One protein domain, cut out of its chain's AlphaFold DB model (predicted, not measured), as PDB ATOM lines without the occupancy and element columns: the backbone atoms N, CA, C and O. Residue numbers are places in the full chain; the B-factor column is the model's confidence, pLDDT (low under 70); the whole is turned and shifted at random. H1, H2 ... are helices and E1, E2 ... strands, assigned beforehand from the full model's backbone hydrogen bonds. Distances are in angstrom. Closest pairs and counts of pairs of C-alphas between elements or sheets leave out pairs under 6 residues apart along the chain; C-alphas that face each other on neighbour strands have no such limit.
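This is residues 270 to 376 of the 690 residues of an uncharacterized protein of Salinispora arenicola (strain CNS-205) (UniProt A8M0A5). Two small three-stranded sheets, E1 E2 E3 and E4 E5 E6, face each other as a sandwich with crossed strands, and H1 lies across the face of E4 E5 E6 turned away from the other sheet. The short H2 and the last helix, H3, only graze that second sheet near E6, and a long link with no named element, residues 280 to 296, pairs briefly with E4. The printed part has 107 residues, under half of them in named elements, in the order H1 H2 E1 E2 E3 E4 E5 E6 H3; both sheets are antiparallel and run in chain order, and the class is mixed, helices and strands. The whole is compact, with a radius of gyration of the C-alphas of 12.3 A, and rounded, spanning 34 by 32 by 28 A.

H1, residues 273 to 279, is on the sheet of E4, residues 336 to 341, E5, residues 347 to 351, and E6, residues 356 to 358. Its height over the sheet is 9.4 A, and it lies over E5, only just not over E4 too, since 2 of its C-alphas fall on E4. It runs across the strands, at 73 degrees to E5 on the local plane; its closest C-alphas to E5 are those of Leu 276 and Tyr 349, 7.4 A apart. In the link after H1, residues 286 to 287 pair parallel with residues 340 to 341 of E4. H2, residues 297 to 300, only grazes this sheet. E1, residues 306 to 309, E2, residues 312 to 316, and E3, residues 322 to 326, form a meander, each strand the antiparallel neighbour of the one before. N 307 and O 314 are 2.8 A apart across the hairpin E1 and E2, and N 313 and O 325 are 2.9 A apart across the hairpin E2 and E3. E4, E5 and E6 form a second meander, with N 338 and O 350 at 2.8 A and N 349 and O 357 at 2.8 A, within hydrogen-bond range. The two sheets form a sandwich, two sheets face to face, 9.8 A centre to centre where they face each other, with strands at 59 degrees. The closest C-alphas of E3 and E4 are those of Pro 326 and Gly 338, 5.4 A apart. H3, residues 367 to 374, only grazes the sheet E4 E5 E6, and H2 and H3 are close but not clearly touching, with the C-alphas of His 298 and Asp 367 7.2 A apart. In H1 and H3 every O i to N i+4 pair is within hydrogen-bond range; H2 is too short for such a pair.

H1 begins at C-alpha 273, (134.747, 98.651, 157.532), and is 9.9 A long. E4, the longest strand, is 17.2 A long and begins at C-alpha 336, (132.490, 105.359, 145.165). E5 measures 13.3 A, E3 13.0 A and E2 12.7 A. H3 is 10.6 A long and ends at C-alpha 374, (116.363, 98.169, 144.940).

The C-alphas farthest apart, those of Ala 344 and Gly 376, are 34.7 A apart. The printed part has no cut. The link from H1 to H2 is long, with 17 residues. The mean pLDDT of the printed part is 93.3, and no printed residue is under 70.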
ATOM      1  N   PRO A 270     131.412  92.696 149.112       89.50
ATOM      2  CA  PRO A 270     131.374  93.018 150.533       89.50
ATOM      3  C   PRO A 270     131.931  94.422 150.781       89.50
ATOM      4  O   PRO A 270     132.792  94.904 150.045       89.50
ATOM      5  N   ALA A 271     131.408  95.101 151.794       89.38
ATOM      6  CA  ALA A 271     131.874  96.416 152.213       89.38
ATOM      7  C   ALA A 271     132.457  96.285 153.625       89.38
ATOM      8  O   ALA A 271     131.718  96.267 154.605       89.38
ATOM      9  N   VAL A 272     133.778  96.110 153.703       88.56
ATOM     10  CA  VAL A 272     134.494  95.774 154.943       88.56
ATOM     11  C   VAL A 272     134.950  97.062 155.643       88.56
ATOM     12  O   VAL A 272     135.762  97.789 155.062       88.56
ATOM     13  N   PRO A 273     134.463  97.380 156.858       89.38
ATOM     14  CA  PRO A 273     134.747  98.651 157.532       89.38
ATOM     15  C   PRO A 273     136.234  99.019 157.625       89.38
ATOM     16  O   PRO A 273     136.584 100.181 157.416       89.38
ATOM     17  N   GLU A 274     137.121  98.054 157.873       88.75
ATOM     18  CA  GLU A 274     138.569  98.269 157.976       88.75
ATOM     19  C   GLU A 274     139.194  98.676 156.633       88.75
ATOM     20  O   GLU A 274     140.114  99.496 156.576       88.75
ATOM     21  N   GLU A 275     138.703  98.119 155.525       92.81
ATOM     22  CA  GLU A 275     139.141  98.501 154.180       92.81
ATOM     23  C   GLU A 275     138.651  99.900 153.827       92.81
ATOM     24  O   GLU A 275     139.437 100.729 153.365       92.81
ATOM     25  N   LEU A 276     137.384 100.190 154.128       95.25
ATOM     26  CA  LEU A 276     136.791 101.508 153.909       95.25
ATOM     27  C   LEU A 276     137.506 102.581 154.726       95.25
ATOM     28  O   LEU A 276     137.802 103.651 154.197       95.25
ATOM     29  N   HIS A 277     137.870 102.276 155.973       94.50
ATOM     30  CA  HIS A 277     138.651 103.169 156.821       94.50
ATOM     31  C   HIS A 277     139.999 103.527 156.185       94.50
ATOM     32  O   HIS A 277     140.360 104.703 156.125       94.50
ATOM     33  N   ARG A 278     140.725 102.529 155.656       95.56
ATOM     34  CA  ARG A 278     142.009 102.742 154.967       95.56
ATOM     35  C   ARG A 278     141.846 103.576 153.697       95.56
ATOM     36  O   ARG A 278     142.605 104.523 153.500       95.56
ATOM     37  N   CYS A 279     140.845 103.273 152.870       96.19
ATOM     38  CA  CYS A 279     140.538 104.042 151.660       96.19
ATOM     39  C   CYS A 279     140.120 105.492 151.967       96.19
ATOM     40  O   CYS A 279     140.362 106.391 151.165       96.19
ATOM     41  N   ALA A 280     139.528 105.733 153.138       96.12
ATOM     42  CA  ALA A 280     139.042 107.033 153.590       96.12
ATOM     43  C   ALA A 280     140.039 107.831 154.452       96.12
ATOM     44  O   ALA A 280     139.666 108.872 154.993       96.12
ATOM     45  N   ALA A 281     141.285 107.375 154.625       93.12
ATOM     46  CA  ALA A 281     142.213 107.951 155.605       93.12
ATOM     47  C   ALA A 281     142.483 109.459 155.409       93.12
ATOM     48  O   ALA A 281     142.649 110.183 156.386       93.12
ATOM     49  N   ALA A 282     142.496 109.930 154.157       91.75
ATOM     50  CA  ALA A 282     142.744 111.329 153.797       91.75
ATOM     51  C   ALA A 282     141.466 112.141 153.509       91.75
ATOM     52  O   ALA A 282     141.556 113.300 153.109       91.75
ATOM     53  N   ILE A 283     140.285 111.538 153.667       95.00
ATOM     54  CA  ILE A 283     139.005 112.167 153.331       95.00
ATOM     55  C   ILE A 283     138.443 112.863 154.566       95.00
ATOM     56  O   ILE A 283     138.335 112.257 155.633       95.00
ATOM     57  N   GLU A 284     138.068 114.133 154.416       94.81
ATOM     58  CA  GLU A 284     137.368 114.875 155.462       94.81
ATOM     59  C   GLU A 284     135.940 114.321 155.612       94.81
ATOM     60  O   GLU A 284     135.176 114.328 154.641       94.81
ATOM     61  N   PRO A 285     135.570 113.787 156.789       96.88
ATOM     62  CA  PRO A 285     134.248 113.219 156.988       96.88
ATOM     63  C   PRO A 285     133.190 114.310 157.167       96.88
ATOM     64  O   PRO A 285     133.426 115.338 157.801       96.88
ATOM     65  N   VAL A 286     131.986 114.049 156.667       97.25
ATOM     66  CA  VAL A 286     130.836 114.940 156.819       97.25
ATOM     67  C   VAL A 286     130.216 114.743 158.208       97.25
ATOM     68  O   VAL A 286     129.800 113.624 158.529       97.25
ATOM     69  N   PRO A 287     130.135 115.794 159.044       95.81
ATOM     70  CA  PRO A 287     129.578 115.679 160.384       95.81
ATOM     71  C   PRO A 287     128.054 115.533 160.351       95.81
ATOM     72  O   PRO A 287     127.363 116.264 159.639       95.81
ATOM     73  N   LEU A 288     127.526 114.632 161.179       92.94
ATOM     74  CA  LEU A 288     126.095 114.408 161.378       92.94
ATOM     75  C   LEU A 288     125.699 114.549 162.850       92.94
ATOM     76  O   LEU A 288     126.481 114.291 163.767       92.94
ATOM     77  N   ASN A 289     124.436 114.913 163.077       91.00
ATOM     78  CA  ASN A 289     123.808 114.895 164.399       91.00
ATOM     79  C   ASN A 289     123.019 113.593 164.644       91.00
ATOM     80  O   ASN A 289     121.952 113.612 165.248       91.00
ATOM     81  N   VAL A 290     123.535 112.475 164.141       92.25
ATOM     82  CA  VAL A 290     122.962 111.138 164.318       92.25
ATOM     83  C   VAL A 290     124.014 110.266 164.981       92.25
ATOM     84  O   VAL A 290     125.188 110.346 164.633       92.25
ATOM     85  N   ASP A 291     123.594 109.457 165.945       91.38
ATOM     86  CA  ASP A 291     124.446 108.469 166.594       91.38
ATOM     87  C   ASP A 291     124.734 107.311 165.627       91.38
ATOM     88  O   ASP A 291     123.806 106.607 165.232       91.38
ATOM     89  N   LEU A 292     125.998 107.130 165.230       92.12
ATOM     90  CA  LEU A 292     126.404 106.117 164.249       92.12
ATOM     91  C   LEU A 292     126.909 104.811 164.890       92.12
ATOM     92  O   LEU A 292     127.484 103.984 164.184       92.12
ATOM     93  N   SER A 293     126.733 104.602 166.202       87.00
ATOM     94  CA  SER A 293     127.266 103.394 166.855       87.00
ATOM     95  C   SER A 293     126.503 102.108 166.597       87.00
ATOM     96  O   SER A 293     127.029 101.043 166.890       87.00
ATOM     97  N   ASP A 294     125.250 102.170 166.157       88.00
ATOM     98  CA  ASP A 294     124.428 100.969 166.031       88.00
ATOM     99  C   ASP A 294     123.287 101.116 165.021       88.00
ATOM    100  O   ASP A 294     123.077 102.167 164.412       88.00
ATOM    101  N   LEU A 295     122.535 100.024 164.870       88.19
ATOM    102  CA  LEU A 295     121.462  99.851 163.899       88.19
ATOM    103  C   LEU A 295     120.379 100.948 163.948       88.19
ATOM    104  O   LEU A 295     119.728 101.195 162.931       88.19
ATOM    105  N   HIS A 296     120.180 101.651 165.074       89.00
ATOM    106  CA  HIS A 296     119.197 102.743 165.142       89.00
ATOM    107  C   HIS A 296     119.527 103.890 164.178       89.00
ATOM    108  O   HIS A 296     118.613 104.585 163.731       89.00
ATOM    109  N   ALA A 297     120.796 104.043 163.783       92.00
ATOM    110  CA  ALA A 297     121.200 105.005 162.766       92.00
ATOM    111  C   ALA A 297     120.468 104.788 161.432       92.00
ATOM    112  O   ALA A 297     120.163 105.760 160.750       92.00
ATOM    113  N   HIS A 298     120.110 103.550 161.067       91.25
ATOM    114  CA  HIS A 298     119.347 103.288 159.840       91.25
ATOM    115  C   HIS A 298     117.908 103.808 159.902       91.25
ATOM    116  O   HIS A 298     117.339 104.120 158.857       91.25
ATOM    117  N   ARG A 299     117.324 103.942 161.103       89.56
ATOM    118  CA  ARG A 299     116.016 104.592 161.287       89.56
ATOM    119  C   ARG A 299     116.135 106.110 161.161       89.56
ATOM    120  O   ARG A 299     115.323 106.714 160.473       89.56
ATOM    121  N   ALA A 300     117.168 106.695 161.770       92.56
ATOM    122  CA  ALA A 300     117.438 108.133 161.696       92.56
ATOM    123  C   ALA A 300     117.912 108.589 160.301       92.56
ATOM    124  O   ALA A 300     117.689 109.727 159.900       92.56
ATOM    125  N   LEU A 301     118.555 107.695 159.546       94.12
ATOM    126  CA  LEU A 301     119.046 107.909 158.183       94.12
ATOM    127  C   LEU A 301     118.365 106.917 157.226       94.12
ATOM    128  O   LEU A 301     119.026 106.006 156.706       94.12
ATOM    129  N   PRO A 302     117.049 107.051 156.991       92.81
ATOM    130  CA  PRO A 302     116.280 106.057 156.258       92.81
ATOM    131  C   PRO A 302     116.736 105.961 154.802       92.81
ATOM    132  O   PRO A 302     117.073 106.957 154.162       92.81
ATOM    133  N   ARG A 303     116.681 104.756 154.230       93.62
ATOM    134  CA  ARG A 303     117.033 104.482 152.824       93.62
ATOM    135  C   ARG A 303     116.338 105.417 151.820       93.62
ATOM    136  O   ARG A 303     116.976 105.854 150.868       93.62
ATOM    137  N   ALA A 304     115.069 105.772 152.040       91.19
ATOM    138  CA  ALA A 304     114.323 106.700 151.176       91.19
ATOM    139  C   ALA A 304     114.873 108.147 151.198       91.19
ATOM    140  O   ALA A 304     114.677 108.909 150.240       91.19
ATOM    141  N   GLY A 305     115.575 108.515 152.274       93.38
ATOM    142  CA  GLY A 305     116.264 109.794 152.450       93.38
ATOM    143  C   GLY A 305     117.667 109.834 151.843       93.38
ATOM    144  O   GLY A 305     118.258 110.905 151.775       93.38
ATOM    145  N   ARG A 306     118.210 108.706 151.368       95.81
ATOM    146  CA  ARG A 306     119.530 108.622 150.722       95.81
ATOM    147  C   ARG A 306     119.341 108.717 149.208       95.81
ATOM    148  O   ARG A 306     118.856 107.774 148.589       95.81
ATOM    149  N   ARG A 307     119.672 109.849 148.588       95.12
ATOM    150  CA  ARG A 307     119.409 110.101 147.159       95.12
ATOM    151  C   ARG A 307     120.697 110.419 146.401       95.12
ATOM    152  O   ARG A 307     121.350 111.399 146.747       95.12
ATOM    153  N   PRO A 308     121.066 109.637 145.372       93.38
ATOM    154  CA  PRO A 308     122.207 109.962 144.524       93.38
ATOM    155  C   PRO A 308     122.017 111.322 143.841       93.38
ATOM    156  O   PRO A 308     120.940 111.596 143.313       93.38
ATOM    157  N   ASP A 309     123.062 112.148 143.835       94.56
ATOM    158  CA  ASP A 309     123.082 113.487 143.237       94.56
ATOM    159  C   ASP A 309     124.454 113.765 142.600       94.56
ATOM    160  O   ASP A 309     125.317 114.451 143.148       94.56
ATOM    161  N   GLY A 310     124.690 113.145 141.439       92.88
ATOM    162  CA  GLY A 310     125.941 113.272 140.691       92.88
ATOM    163  C   GLY A 310     127.162 112.796 141.487       92.88
ATOM    164  O   GLY A 310     127.348 111.600 141.697       92.88
ATOM    165  N   GLU A 311     127.995 113.746 141.910       95.69
ATOM    166  CA  GLU A 311     129.239 113.511 142.660       95.69
ATOM    167  C   GLU A 311     129.021 113.393 144.184       95.69
ATOM    168  O   GLU A 311     129.982 113.283 144.947       95.69
ATOM    169  N   ALA A 312     127.768 113.416 144.639       97.12
ATOM    170  CA  ALA A 312     127.386 113.312 146.042       97.12
ATOM    171  C   ALA A 312     126.161 112.401 146.236       97.12
ATOM    172  O   ALA A 312     125.491 111.991 145.287       97.12
ATOM    173  N   VAL A 313     125.853 112.102 147.496       97.38
ATOM    174  CA  VAL A 313     124.552 111.573 147.922       97.38
ATOM    175  C   VAL A 313     123.921 112.600 148.856       97.38
ATOM    176  O   VAL A 313     124.529 112.998 149.849       97.38
ATOM    177  N   LEU A 314     122.706 113.045 148.542       97.38
ATOM    178  CA  LEU A 314     121.893 113.839 149.457       97.38
ATOM    179  C   LEU A 314     121.326 112.905 150.523       97.38
ATOM    180  O   LEU A 314     120.644 111.931 150.208       97.38
ATOM    181  N   LEU A 315     121.639 113.198 151.777       96.31
ATOM    182  CA  LEU A 315     121.228 112.436 152.943       96.31
ATOM    183  C   LEU A 315     120.225 113.264 153.743       96.31
ATOM    184  O   LEU A 315     120.608 114.233 154.397       96.31
ATOM    185  N   THR A 316     118.951 112.892 153.679       94.94
ATOM    186  CA  THR A 316     117.874 113.483 154.478       94.94
ATOM    187  C   THR A 316     117.583 112.595 155.687       94.94
ATOM    188  O   THR A 316     117.221 111.429 155.517       94.94
ATOM    189  N   GLY A 317     117.760 113.142 156.891       91.06
ATOM    190  CA  GLY A 317     117.423 112.475 158.150       91.06
ATOM    191  C   GLY A 317     115.917 112.415 158.417       91.06
ATOM    192  O   GLY A 317     115.118 113.042 157.716       91.06
ATOM    193  N   ASP A 318     115.529 111.672 159.448       86.94
ATOM    194  CA  ASP A 318     114.147 111.589 159.945       86.94
ATOM    195  C   ASP A 318     113.612 112.933 160.478       86.94
ATOM    196  O   ASP A 318     112.421 113.225 160.361       86.94
ATOM    197  N   ASP A 319     114.503 113.787 160.981       86.81
ATOM    198  CA  ASP A 319     114.242 115.173 161.382       86.81
ATOM    199  C   ASP A 319     114.024 116.139 160.195       86.81
ATOM    200  O   ASP A 319     113.705 117.314 160.394       86.81
ATOM    201  N   GLY A 320     114.183 115.656 158.956       87.62
ATOM    202  CA  GLY A 320     114.059 116.427 157.719       87.62
ATOM    203  C   GLY A 320     115.316 117.211 157.322       87.62
ATOM    204  O   GLY A 320     115.337 117.832 156.253       87.62
ATOM    205  N   THR A 321     116.383 117.178 158.125       90.56
ATOM    206  CA  THR A 321     117.653 117.836 157.809       90.56
ATOM    207  C   THR A 321     118.316 117.132 156.631       90.56
ATOM    208  O   THR A 321     118.488 115.917 156.642       90.56
ATOM    209  N   THR A 322     118.717 117.890 155.606       94.69
ATOM    210  CA  THR A 322     119.409 117.345 154.428       94.69
ATOM    211  C   THR A 322     120.859 117.801 154.387       94.69
ATOM    212  O   THR A 322     121.144 118.995 154.459       94.69
ATOM    213  N   VAL A 323     121.769 116.843 154.227       95.69
ATOM    214  CA  VAL A 323     123.211 117.065 154.114       95.69
ATOM    215  C   VAL A 323     123.703 116.470 152.796       95.69
ATOM    216  O   VAL A 323     123.306 115.370 152.421       95.69
ATOM    217  N   SER A 324     124.561 117.189 152.071       96.94
ATOM    218  CA  SER A 324     125.224 116.653 150.877       96.94
ATOM    219  C   SER A 324     126.499 115.922 151.287       96.94
ATOM    220  O   SER A 324     127.339 116.497 151.977       96.94
ATOM    221  N   VAL A 325     126.628 114.658 150.883       97.50
ATOM    222  CA  VAL A 325     127.754 113.785 151.227       97.50
ATOM    223  C   VAL A 325     128.591 113.529 149.970       97.50
ATOM    224  O   VAL A 325     128.171 112.741 149.118       97.50
ATOM    225  N   PRO A 326     129.763 114.173 149.812       97.56
ATOM    226  CA  PRO A 326     130.590 114.016 148.619       97.56
ATOM    227  C   PRO A 326     131.164 112.598 148.484       97.56
ATOM    228  O   PRO A 326     131.778 112.069 149.417       97.56
ATOM    229  N   LEU A 327     131.026 111.997 147.299       97.31
ATOM    230  CA  LEU A 327     131.542 110.666 146.957       97.31
ATOM    231  C   LEU A 327     133.038 110.734 146.607       97.31
ATOM    232  O   LEU A 327     133.437 110.581 145.447       97.31
ATOM    233  N   SER A 328     133.844 111.021 147.628       95.62
ATOM    234  CA  SER A 328     135.261 111.407 147.518       95.62
ATOM    235  C   SER A 328     136.241 110.237 147.627       95.62
ATOM    236  O   SER A 328     137.423 110.400 147.335       95.62
ATOM    237  N   ALA A 329     135.770 109.075 148.081       96.88
ATOM    238  CA  ALA A 329     136.574 107.876 148.274       96.88
ATOM    239  C   ALA A 329     136.165 106.776 147.289       96.88
ATOM    240  O   ALA A 329     135.043 106.764 146.773       96.88
ATOM    241  N   VAL A 330     137.078 105.834 147.048       96.94
ATOM    242  CA  VAL A 330     136.852 104.661 146.198       96.94
ATOM    243  C   VAL A 330     137.343 103.421 146.935       96.94
ATOM    244  O   VAL A 330     138.433 103.423 147.510       96.94
ATOM    245  N   ASP A 331     136.516 102.380 146.962       96.25
ATOM    246  CA  ASP A 331     136.855 101.108 147.594       96.25
ATOM    247  C   ASP A 331     137.723 100.222 146.668       96.25
ATOM    248  O   ASP A 331     137.939 100.564 145.499       96.25
ATOM    249  N   PRO A 332     138.226  99.065 147.136       94.75
ATOM    250  CA  PRO A 332     139.035  98.162 146.308       94.75
ATOM    251  C   PRO A 332     138.329  97.624 145.052       94.75
ATOM    252  O   PRO A 332     138.992  97.146 144.132       94.75
ATOM    253  N   TYR A 333     136.998  97.698 144.998       94.06
ATOM    254  CA  TYR A 333     136.172  97.227 143.886       94.06
ATOM    255  C   TYR A 333     135.773  98.352 142.919       94.06
ATOM    256  O   TYR A 333     135.013  98.110 141.981       94.06
ATOM    257  N   GLY A 334     136.275  99.576 143.118       95.38
ATOM    258  CA  GLY A 334     135.971 100.727 142.267       95.38
ATOM    259  C   GLY A 334     134.644 101.420 142.591       95.38
ATOM    260  O   GLY A 334     134.222 102.300 141.840       95.38
ATOM    261  N   ARG A 335     133.975 101.058 143.692       95.56
ATOM    262  CA  ARG A 335     132.732 101.703 144.130       95.56
ATOM    263  C   ARG A 335     133.054 102.987 144.875       95.56
ATOM    264  O   ARG A 335     133.906 103.018 145.762       95.56
ATOM    265  N   ARG A 336     132.336 104.052 144.529       97.31
ATOM    266  CA  ARG A 336     132.490 105.359 145.165       97.31
ATOM    267  C   ARG A 336     131.692 105.435 146.460       97.31
ATOM    268  O   ARG A 336     130.547 104.977 146.509       97.31
ATOM    269  N   PHE A 337     132.268 106.071 147.473       98.06
ATOM    270  CA  PHE A 337     131.601 106.304 148.748       98.06
ATOM    271  C   PHE A 337     132.025 107.629 149.393       98.06
ATOM    272  O   PHE A 337     133.085 108.188 149.100       98.06
ATOM    273  N   GLY A 338     131.159 108.144 150.260       98.00
ATOM    274  CA  GLY A 338     131.416 109.274 151.141       98.00
ATOM    275  C   GLY A 338     131.585 108.823 152.590       98.00
ATOM    276  O   GLY A 338     131.192 107.715 152.961       98.00
ATOM    277  N   VAL A 339     132.178 109.688 153.410       98.00
ATOM    278  CA  VAL A 339     132.506 109.392 154.810       98.00
ATOM    279  C   VAL A 339     131.661 110.277 155.712       98.00
ATOM    280  O   VAL A 339     131.605 111.490 155.522       98.00
ATOM    281  N   LEU A 340     131.020 109.664 156.696       97.56
ATOM    282  CA  LEU A 340     130.197 110.304 157.711       97.56
ATOM    283  C   LEU A 340     130.894 110.194 159.063       97.56
ATOM    284  O   LEU A 340     131.583 109.204 159.324       97.56
ATOM    285  N   VAL A 341     130.685 111.176 159.931       97.06
ATOM    286  CA  VAL A 341     131.147 111.118 161.319       97.06
ATOM    287  C   VAL A 341     130.099 111.694 162.260       97.06
ATOM    288  O   VAL A 341     129.471 112.707 161.956       97.06
ATOM    289  N   ASP A 342     129.903 111.055 163.405       95.69
ATOM    290  CA  ASP A 342     129.061 111.608 164.462       95.69
ATOM    291  C   ASP A 342     129.848 112.474 165.457       95.69
ATOM    292  O   ASP A 342     131.064 112.655 165.358       95.69
ATOM    293  N   ARG A 343     129.155 113.017 166.464       94.50
ATOM    294  CA  ARG A 343     129.772 113.863 167.500       94.50
ATOM    295  C   ARG A 343     130.823 113.147 168.354       94.50
ATOM    296  O   ARG A 343     131.659 113.823 168.946       94.50
ATOM    297  N   ALA A 344     130.763 111.821 168.448       90.50
ATOM    298  CA  ALA A 344     131.717 111.007 169.192       90.50
ATOM    299  C   ALA A 344     132.892 110.533 168.315       90.50
ATOM    300  O   ALA A 344     133.784 109.852 168.811       90.50
ATOM    301  N   GLY A 345     132.917 110.902 167.028       92.94
ATOM    302  CA  GLY A 345     133.965 110.504 166.091       92.94
ATOM    303  C   GLY A 345     133.730 109.149 165.416       92.94
ATOM    304  O   GLY A 345     134.593 108.703 164.657       92.94
ATOM    305  N   ARG A 346     132.585 108.497 165.655       92.81
ATOM    306  CA  ARG A 346     132.254 107.196 165.053       92.81
ATOM    307  C   ARG A 346     131.879 107.394 163.592       92.81
ATOM    308  O   ARG A 346     131.240 108.388 163.240       92.81
ATOM    309  N   ARG A 347     132.315 106.470 162.732       95.12
ATOM    310  CA  ARG A 347     132.250 106.632 161.274       95.12
ATOM    311  C   ARG A 347     131.144 105.807 160.629       95.12
ATOM    312  O   ARG A 347     130.879 104.674 161.022       95.12
ATOM    313  N   GLY A 348     130.574 106.368 159.569       96.25
ATOM    314  CA  GLY A 348     129.740 105.659 158.601       96.25
ATOM    315  C   GLY A 348     130.262 105.871 157.180       96.25
ATOM    316  O   GLY A 348     130.918 106.875 156.898       96.25
ATOM    317  N   TYR A 349     129.969 104.944 156.278       97.19
ATOM    318  CA  TYR A 349     130.373 105.001 154.875       97.19
ATOM    319  C   TYR A 349     129.135 104.883 153.992       97.19
ATOM    320  O   TYR A 349     128.427 103.879 154.043       97.19
ATOM    321  N   LEU A 350     128.862 105.921 153.204       97.31
ATOM    322  CA  LEU A 350     127.681 106.001 152.349       97.31
ATOM    323  C   LEU A 350     128.086 105.814 150.889       97.31
ATOM    324  O   LEU A 350     128.760 106.667 150.314       97.31
ATOM    325  N   PHE A 351     127.683 104.698 150.296       97.06
ATOM    326  CA  PHE A 351     127.977 104.372 148.905       97.06
ATOM    327  C   PHE A 351     127.034 105.081 147.932       97.06
ATOM    328  O   PHE A 351     125.919 105.480 148.276       97.06
ATOM    329  N   GLN A 352     127.479 105.192 146.680       95.81
ATOM    330  CA  GLN A 352     126.695 105.755 145.577       95.81
ATOM    331  C   GLN A 352     125.350 105.036 145.351       95.81
ATOM    332  O   GLN A 352     124.376 105.670 144.954       95.81
ATOM    333  N   ASP A 353     125.278 103.730 145.617       94.00
ATOM    334  CA  ASP A 353     124.053 102.917 145.525       94.00
ATOM    335  C   ASP A 353     123.088 103.117 146.711       94.00
ATOM    336  O   ASP A 353     121.995 102.547 146.715       94.00
ATOM    337  N   ARG A 354     123.452 104.000 147.657       95.19
ATOM    338  CA  ARG A 354     122.755 104.341 148.911       95.19
ATOM    339  C   ARG A 354     123.009 103.377 150.072       95.19
ATOM    340  O   ARG A 354     122.402 103.552 151.137       95.19
ATOM    341  N   ASN A 355     123.891 102.389 149.912       94.69
ATOM    342  CA  ASN A 355     124.241 101.489 151.002       94.69
ATOM    343  C   ASN A 355     124.984 102.270 152.094       94.69
ATOM    344  O   ASN A 355     125.961 102.966 151.810       94.69
ATOM    345  N   LEU A 356     124.506 102.170 153.333       95.44
ATOM    346  CA  LEU A 356     125.130 102.797 154.491       95.44
ATOM    347  C   LEU A 356     125.801 101.710 155.322       95.44
ATOM    348  O   LEU A 356     125.131 100.834 155.853       95.44
ATOM    349  N   VAL A 357     127.120 101.785 155.458       94.75
ATOM    350  CA  VAL A 357     127.896 100.894 156.322       94.75
ATOM    351  C   VAL A 357     128.274 101.653 157.580       94.75
ATOM    352  O   VAL A 357     128.964 102.666 157.512       94.75
ATOM    353  N   LEU A 358     127.826 101.171 158.730       93.50
ATOM    354  CA  LEU A 358     128.171 101.726 160.034       93.50
ATOM    355  C   LEU A 358     129.394 100.975 160.564       93.50
ATOM    356  O   LEU A 358     129.343  99.758 160.709       93.50
ATOM    357  N   ALA A 359     130.497 101.679 160.830       90.81
ATOM    358  CA  ALA A 359     131.750 101.018 161.208       90.81
ATOM    359  C   ALA A 359     131.650 100.294 162.561       90.81
ATOM    360  O   ALA A 359     132.253  99.243 162.743       90.81
ATOM    361  N   GLU A 360     130.863 100.853 163.481       85.50
ATOM    362  CA  GLU A 360     130.720 100.367 164.857       85.50
ATOM    363  C   GLU A 360     129.468  99.497 165.064       85.50
ATOM    364  O   GLU A 360     129.244  99.019 166.173       85.50
ATOM    365  N   ALA A 361     128.641  99.292 164.026       86.31
ATOM    366  CA  ALA A 361     127.410  98.506 164.126       86.31
ATOM    367  C   ALA A 361     127.607  97.107 163.515       86.31
ATOM    368  O   ALA A 361     127.384  96.912 162.318       86.31
ATOM    369  N   PRO A 362     128.000  96.106 164.318       78.88
ATOM    370  CA  PRO A 362     128.200  94.747 163.826       78.88
ATOM    371  C   PRO A 362     126.887  94.056 163.435       78.88
ATOM    372  O   PRO A 362     126.903  93.161 162.596       78.88
ATOM    373  N   VAL A 363     125.751  94.472 164.010       79.69
ATOM    374  CA  VAL A 363     124.419  94.051 163.550       79.69
ATOM    375  C   VAL A 363     123.978  94.948 162.415       79.69
ATOM    376  O   VAL A 363     123.782  96.148 162.605       79.69
ATOM    377  N   SER A 364     123.787  94.337 161.252       75.19
ATOM    378  CA  SER A 364     123.514  95.053 160.009       75.19
ATOM    379  C   SER A 364     122.024  95.242 159.723       75.19
ATOM    380  O   SER A 364     121.636  96.167 159.005       75.19
ATOM    381  N   GLY A 365     121.176  94.382 160.294       85.38
ATOM    382  CA  GLY A 365     119.760  94.336 159.971       85.38
ATOM    383  C   GLY A 365     119.537  94.103 158.479       85.38
ATOM    384  O   GLY A 365     120.393  93.597 157.758       85.38
ATOM    385  N   PHE A 366     118.363  94.481 157.984       91.94
ATOM    386  CA  PHE A 366     117.980  94.214 156.597       91.94
ATOM    387  C   PHE A 366     118.261  95.371 155.623       91.94
ATOM    388  O   PHE A 366     118.029  95.192 154.430       91.94
ATOM    389  N   ASP A 367     118.767  96.531 156.075       93.56
ATOM    390  CA  ASP A 367     118.962  97.741 155.242       93.56
ATOM    391  C   ASP A 367     119.828  97.461 154.003       93.56
ATOM    392  O   ASP A 367     119.413  97.757 152.884       93.56
ATOM    393  N   ALA A 368     120.969  96.789 154.179       92.75
ATOM    394  CA  ALA A 368     121.864  96.445 153.076       92.75
ATOM    395  C   ALA A 368     121.204  95.514 152.041       92.75
ATOM    396  O   ALA A 368     121.330  95.736 150.837       92.75
ATOM    397  N   ALA A 369     120.463  94.493 152.489       94.94
ATOM    398  CA  ALA A 369     119.766  93.566 151.589       94.94
ATOM    399  C   ALA A 369     118.661  94.265 150.786       94.94
ATOM    400  O   ALA A 369     118.425  93.974 149.613       94.94
ATOM    401  N   LEU A 370     118.015  95.225 151.430       95.88
ATOM    402  CA  LEU A 370     116.959  96.053 150.889       95.88
ATOM    403  C   LEU A 370     117.475  97.081 149.865       95.88
ATOM    404  O   LEU A 370     116.893  97.222 148.786       95.88
ATOM    405  N   VAL A 371     118.603  97.740 150.144       95.56
ATOM    406  CA  VAL A 371     119.308  98.597 149.173       95.56
ATOM    407  C   VAL A 371     119.808  97.783 147.978       95.56
ATOM    408  O   VAL A 371     119.661  98.226 146.835       95.56
ATOM    409  N   PHE A 372     120.365  96.595 148.224       96.25
ATOM    410  CA  PHE A 372     120.862  95.708 147.173       96.25
ATOM    411  C   PHE A 372     119.744  95.285 146.212       96.25
ATOM    412  O   PHE A 372     119.911  95.379 144.995       96.25
ATOM    413  N   LEU A 373     118.574  94.915 146.748       96.31
ATOM    414  CA  LEU A 373     117.390  94.596 145.949       96.31
ATOM    415  C   LEU A 373     116.934  95.784 145.088       96.31
ATOM    416  O   LEU A 373     116.720  95.639 143.887       96.31
ATOM    417  N   GLU A 374     116.809  96.977 145.675       95.25
ATOM    418  CA  GLU A 374     116.363  98.169 144.940       95.25
ATOM    419  C   GLU A 374     117.325  98.617 143.841       95.25
ATOM    420  O   GLU A 374     116.900  99.228 142.859       95.25
ATOM    421  N   SER A 375     118.611  98.329 144.021       93.38
ATOM    422  CA  SER A 375     119.669  98.702 143.082       93.38
ATOM    423  C   SER A 375     119.844  97.678 141.956       93.38
ATOM    424  O   SER A 375     120.762  97.810 141.153       93.38
ATOM    425  N   GLY A 376     118.964  96.670 141.879       94.12
ATOM    426  CA  GLY A 376     119.010  95.627 140.853       94.12
ATOM    427  C   GLY A 376     120.121  94.601 141.072       94.12
ATOM    428  O   GLY A 376     120.529  93.953 140.117       94.12
TER     429      GLY A 376